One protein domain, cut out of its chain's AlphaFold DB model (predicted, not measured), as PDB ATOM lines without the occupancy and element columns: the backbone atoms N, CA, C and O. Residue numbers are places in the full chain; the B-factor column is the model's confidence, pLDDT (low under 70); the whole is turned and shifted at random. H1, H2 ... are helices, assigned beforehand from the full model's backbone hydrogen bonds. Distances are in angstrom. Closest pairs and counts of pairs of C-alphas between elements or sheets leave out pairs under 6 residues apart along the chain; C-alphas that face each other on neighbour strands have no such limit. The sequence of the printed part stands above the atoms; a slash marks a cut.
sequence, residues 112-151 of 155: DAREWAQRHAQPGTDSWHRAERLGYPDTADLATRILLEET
ATOM      1  N   ASP A 112     113.168 110.672  99.836       96.31
ATOM      2  CA  ASP A 112     112.292 109.938 100.757       96.31
ATOM      3  C   ASP A 112     112.369 110.491 102.186       96.31
ATOM      4  O   ASP A 112     111.338 110.703 102.828       96.31
ATOM      5  N   ALA A 113     113.577 110.804 102.670       96.88
ATOM      6  CA  ALA A 113     113.763 111.445 103.969       96.88
ATOM      7  C   ALA A 113     113.096 112.826 104.025       96.88
ATOM      8  O   ALA A 113     112.445 113.166 105.015       96.88
ATOM      9  N   ARG A 114     113.217 113.622 102.954       96.81
ATOM     10  CA  ARG A 114     112.572 114.940 102.865       96.81
ATOM     11  C   ARG A 114     111.055 114.831 102.846       96.81
ATOM     12  O   ARG A 114     110.403 115.566 103.580       96.81
ATOM     13  N   GLU A 115     110.496 113.918 102.060       96.81
ATOM     14  CA  GLU A 115     109.050 113.693 102.028       96.81
ATOM     15  C   GLU A 115     108.522 113.199 103.375       96.81
ATOM     16  O   GLU A 115     107.477 113.658 103.839       96.81
ATOM     17  N   TRP A 116     109.244 112.278 104.021       96.81
ATOM     18  CA  TRP A 116     108.933 111.850 105.379       96.81
ATOM     19  C   TRP A 116     108.914 113.058 106.319       96.81
ATOM     20  O   TRP A 116     107.903 113.292 106.978       96.81
ATOM     21  N   ALA A 117     109.971 113.871 106.329       97.31
ATOM     22  CA  ALA A 117     110.064 115.014 107.227       97.31
ATOM     23  C   ALA A 117     108.960 116.044 106.967       97.31
ATOM     24  O   ALA A 117     108.343 116.506 107.918       97.31
ATOM     25  N   GLN A 118     108.628 116.330 105.706       96.88
ATOM     26  CA  GLN A 118     107.520 117.224 105.354       96.88
ATOM     27  C   GLN A 118     106.184 116.722 105.910       96.88
ATOM     28  O   GLN A 118     105.412 117.507 106.453       96.88
ATOM     29  N   ARG A 119     105.908 115.414 105.839       97.19
ATOM     30  CA  ARG A 119     104.671 114.831 106.395       97.19
ATOM     31  C   ARG A 119     104.604 114.906 107.923       97.19
ATOM     32  O   ARG A 119     103.505 114.933 108.465       97.19
ATOM     33  N   HIS A 120     105.749 114.935 108.605       96.88
ATOM     34  CA  HIS A 120     105.828 114.905 110.071       96.88
ATOM     35  C   HIS A 120     106.065 116.287 110.697       96.88
ATOM     36  O   HIS A 120     105.673 116.511 111.837       96.88
ATOM     37  N   ALA A 121     106.652 117.238 109.970       96.56
ATOM     38  CA  ALA A 121     106.875 118.615 110.404       96.56
ATOM     39  C   ALA A 121     105.632 119.484 110.134       96.56
ATOM     40  O   ALA A 121     105.634 120.355 109.269       96.56
ATOM     41  N   GLN A 122     104.549 119.201 110.857       96.12
ATOM     42  CA  GLN A 122     103.245 119.854 110.699       96.12
ATOM     43  C   GLN A 122     102.996 120.926 111.779       96.12
ATOM     44  O   GLN A 122     103.646 120.893 112.825       96.12
ATOM     45  N   PRO A 123     102.046 121.861 111.581       96.25
ATOM     46  CA  PRO A 123     101.665 122.827 112.609       96.25
ATOM     47  C   PRO A 123     101.380 122.174 113.965       96.25
ATOM     48  O   PRO A 123     100.616 121.213 114.054       96.25
ATOM     49  N   GLY A 124     101.990 122.710 115.022       94.31
ATOM     50  CA  GLY A 124     101.855 122.201 116.392       94.31
ATOM     51  C   GLY A 124     102.905 121.169 116.821       94.31
ATOM     52  O   GLY A 124     102.900 120.754 117.979       94.31
ATOM     53  N   THR A 125     103.815 120.745 115.936       96.31
ATOM     54  CA  THR A 125     104.975 119.939 116.349       96.31
ATOM     55  C   THR A 125     106.077 120.800 116.968       96.31
ATOM     56  O   THR A 125     106.119 122.019 116.786       96.31
ATOM     57  N   ASP A 126     107.010 120.166 117.686       96.31
ATOM     58  CA  ASP A 126     108.162 120.871 118.267       96.31
ATOM     59  C   ASP A 126     108.996 121.591 117.195       96.31
ATOM     60  O   ASP A 126     109.277 122.783 117.322       96.31
ATOM     61  N   SER A 127     109.320 120.906 116.092       95.25
ATOM     62  CA  SER A 127     110.082 121.505 114.992       95.25
ATOM     63  C   SER A 127     109.364 122.708 114.374       95.25
ATOM     64  O   SER A 127     110.015 123.695 114.027       95.25
ATOM     65  N   TRP A 128     108.027 122.674 114.312       96.06
ATOM     66  CA  TRP A 128     107.210 123.791 113.845       96.06
ATOM     67  C   TRP A 128     107.260 124.987 114.793       96.06
ATOM     68  O   TRP A 128     107.613 126.089 114.378       96.06
ATOM     69  N   HIS A 129     106.999 124.779 116.084       95.50
ATOM     70  CA  HIS A 129     107.068 125.856 117.076       95.50
ATOM     71  C   HIS A 129     108.457 126.492 117.149       95.50
ATOM     72  O   HIS A 129     108.605 127.700 117.342       95.50
ATOM     73  N   ARG A 130     109.510 125.693 116.969       94.25
ATOM     74  CA  ARG A 130     110.880 126.202 116.884       94.25
ATOM     75  C   ARG A 130     111.096 127.069 115.651       94.25
ATOM     76  O   ARG A 130     111.690 128.136 115.793       94.25
ATOM     77  N   ALA A 131     110.593 126.650 114.493       94.62
ATOM     78  CA  ALA A 131     110.646 127.445 113.274       94.62
ATOM     79  C   ALA A 131     109.891 128.782 113.421       94.62
ATOM     80  O   ALA A 131     110.421 129.823 113.032       94.62
ATOM     81  N   GLU A 132     108.714 128.783 114.059       95.00
ATOM     82  CA  GLU A 132     107.934 130.001 114.343       95.00
ATOM     83  C   GLU A 132     108.703 130.979 115.237       95.00
ATOM     84  O   GLU A 132     108.779 132.171 114.937       95.00
ATOM     85  N   ARG A 133     109.333 130.483 116.313       95.06
ATOM     86  CA  ARG A 133     110.134 131.322 117.226       95.06
ATOM     87  C   ARG A 133     111.325 131.990 116.543       95.06
ATOM     88  O   ARG A 133     111.754 133.048 116.991       95.06
ATOM     89  N   LEU A 134     111.865 131.373 115.494       93.06
ATOM     90  CA  LEU A 134     112.972 131.927 114.714       93.06
ATOM     91  C   LEU A 134     112.513 132.984 113.692       93.06
ATOM     92  O   LEU A 134     113.361 133.652 113.107       93.06
ATOM     93  N   GLY A 135     111.199 133.166 113.493       87.50
ATOM     94  CA  GLY A 135     110.638 134.223 112.645       87.50
ATOM     95  C   GLY A 135     110.948 134.067 111.152       87.50
ATOM     96  O   GLY A 135     111.060 135.067 110.444       87.50
ATOM     97  N   TYR A 136     111.143 132.834 110.674       82.06
ATOM     98  CA  TYR A 136     111.523 132.566 109.284       82.06
ATOM     99  C   TYR A 136     110.332 132.735 108.319       82.06
ATOM    100  O   TYR A 136     109.219 132.350 108.680       82.06
ATOM    101  N   PRO A 137     110.537 133.250 107.085       85.88
ATOM    102  CA  PRO A 137     109.442 133.503 106.139       85.88
ATOM    103  C   PRO A 137     108.673 132.246 105.715       85.88
ATOM    104  O   PRO A 137     107.477 132.321 105.455       85.88
ATOM    105  N   ASP A 138     109.363 131.104 105.648       93.88
ATOM    106  CA  ASP A 138     108.777 129.795 105.364       93.88
ATOM    107  C   ASP A 138     108.976 128.873 106.572       93.88
ATOM    108  O   ASP A 138     110.025 128.250 106.758       93.88
ATOM    109  N   THR A 139     107.963 128.835 107.435       94.38
ATOM    110  CA  THR A 139     107.960 127.994 108.636       94.38
ATOM    111  C   THR A 139     107.971 126.507 108.288       94.38
ATOM    112  O   THR A 139     108.596 125.731 109.007       94.38
ATOM    113  N   ALA A 140     107.334 126.103 107.184       94.81
ATOM    114  CA  ALA A 140     107.230 124.698 106.803       94.81
ATOM    115  C   ALA A 140     108.581 124.136 106.331       94.81
ATOM    116  O   ALA A 140     108.975 123.044 106.758       94.81
ATOM    117  N   ASP A 141     109.323 124.890 105.509       95.19
ATOM    118  CA  ASP A 141     110.688 124.516 105.104       95.19
ATOM    119  C   ASP A 141     111.612 124.403 106.321       95.19
ATOM    120  O   ASP A 141     112.280 123.381 106.517       95.19
ATOM    121  N   LEU A 142     111.606 125.412 107.198       95.69
ATOM    122  CA  LEU A 142     112.479 125.408 108.369       95.69
ATOM    123  C   LEU A 142     112.120 124.285 109.355       95.69
ATOM    124  O   LEU A 142     113.019 123.606 109.848       95.69
ATOM    125  N   ALA A 143     110.833 124.033 109.606       96.88
ATOM    126  CA  ALA A 143     110.392 122.934 110.466       96.88
ATOM    127  C   ALA A 143     110.821 121.567 109.907       96.88
ATOM    128  O   ALA A 143     111.257 120.693 110.663       96.88
ATOM    129  N   THR A 144     110.749 121.396 108.583       97.06
ATOM    130  CA  THR A 144     111.228 120.193 107.883       97.06
ATOM    131  C   THR A 144     112.733 120.013 108.083       97.06
ATOM    132  O   THR A 144     113.188 118.919 108.420       97.06
ATOM    133  N   ARG A 145     113.517 121.084 107.914       95.44
ATOM    134  CA  ARG A 145     114.977 121.054 108.085       95.44
ATOM    135  C   ARG A 145     115.398 120.752 109.519       95.44
ATOM    136  O   ARG A 145     116.238 119.881 109.708       95.44
ATOM    137  N   ILE A 146     114.773 121.401 110.504       96.06
ATOM    138  CA  ILE A 146     115.019 121.136 111.930       96.06
ATOM    139  C   ILE A 146     114.778 119.654 112.233       96.06
ATOM    140  O   ILE A 146     115.624 118.999 112.835       96.06
ATOM    141  N   LEU A 147     113.652 119.105 111.763       97.12
ATOM    142  CA  LEU A 147     113.330 117.698 111.984       97.12
ATOM    143  C   LEU A 147     114.376 116.764 111.355       97.12
ATOM    144  O   LEU A 147     114.795 115.797 111.991       97.12
ATOM    145  N   LEU A 148     114.831 117.051 110.132       97.12
ATOM    146  CA  LEU A 148     115.873 116.272 109.453       97.12
ATOM    147  C   LEU A 148     117.222 116.311 110.187       97.12
ATOM    148  O   LEU A 148     117.873 115.274 110.333       97.12
ATOM    149  N   GLU A 149     117.636 117.490 110.653       95.62
ATOM    150  CA  GLU A 149     118.912 117.706 111.350       95.62
ATOM    151  C   GLU A 149     119.004 116.906 112.656       95.62
ATOM    152  O   GLU A 149     120.067 116.372 112.987       95.62
ATOM    153  N   GLU A 150     117.881 116.753 113.355       95.06
ATOM    154  CA  GLU A 150     117.818 116.118 114.674       95.06
ATOM    155  C   GLU A 150     117.455 114.634 114.624       95.06
ATOM    156  O   GLU A 150     117.701 113.895 115.579       95.06
ATOM    157  N   THR A 151     116.908 114.171 113.500       96.12
ATOM    158  CA  THR A 151     116.513 112.774 113.349       96.12
ATOM    159  C   THR A 151     117.687 111.927 112.873       96.12
ATOM    160  O   THR A 151     118.307 112.193 111.836       96.12
TER     161      THR A 151
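Overview. This is residues 112 to 151 of the 155 residues of the protein "LPD29 domain-containing protein" of Naumannella cuiyingiana (UniProt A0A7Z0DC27). Three short helices make a small elongated body in which the last and longest, H3, packs on both others, while H1 and H2 lie toward opposite ends and are apart from each other. H3 folds back past H2 toward H1, crossing each of them steeply. The printed part has 40 residues with three named helices, in the order H1, H2, H3, and no named strand; its class is all helix. It is compact, with a radius of gyration of the C-alphas of 8.9 A, and spans 27 by 16 by 16 A.

Along the chain. H1 is residues 112 to 120, 12.4 A from first to last C-alpha, and begins at C-alpha 112 at (112.292, 109.938, 100.757). H2 is residues 126 to 133, 10.7 A long, and begins at C-alpha 126 at (108.162, 120.871, 118.267). H3 is residues 139 to 150, 16.6 A long, and ends at C-alpha 150 at (117.818, 116.118, 114.674).

Arrangement. H1 touches H3, and their closest C-alphas, those of Ala 117 and Thr 144, are 5.3 A apart. These two run opposite ways at a steep tilt of 61 degrees. H1 and H2 are apart. H2 touches H3, and their closest C-alphas, those of Trp 128 and Ala 143, are 4.7 A apart. H2 and H3 run opposite ways at a steep tilt of 50 degrees. In H1, H2 and H3 every O i to N i+4 pair is within hydrogen-bond range.

Size, cuts and confidence. The two C-alphas farthest apart, those of Asp 112 and Gly 135, are 27.1 A apart. The links H1 to H2 and H2 to H3 are tight, with 5 residues each. The printed part has no cut. Its mean pLDDT is 95.1, and no printed residue is under 70.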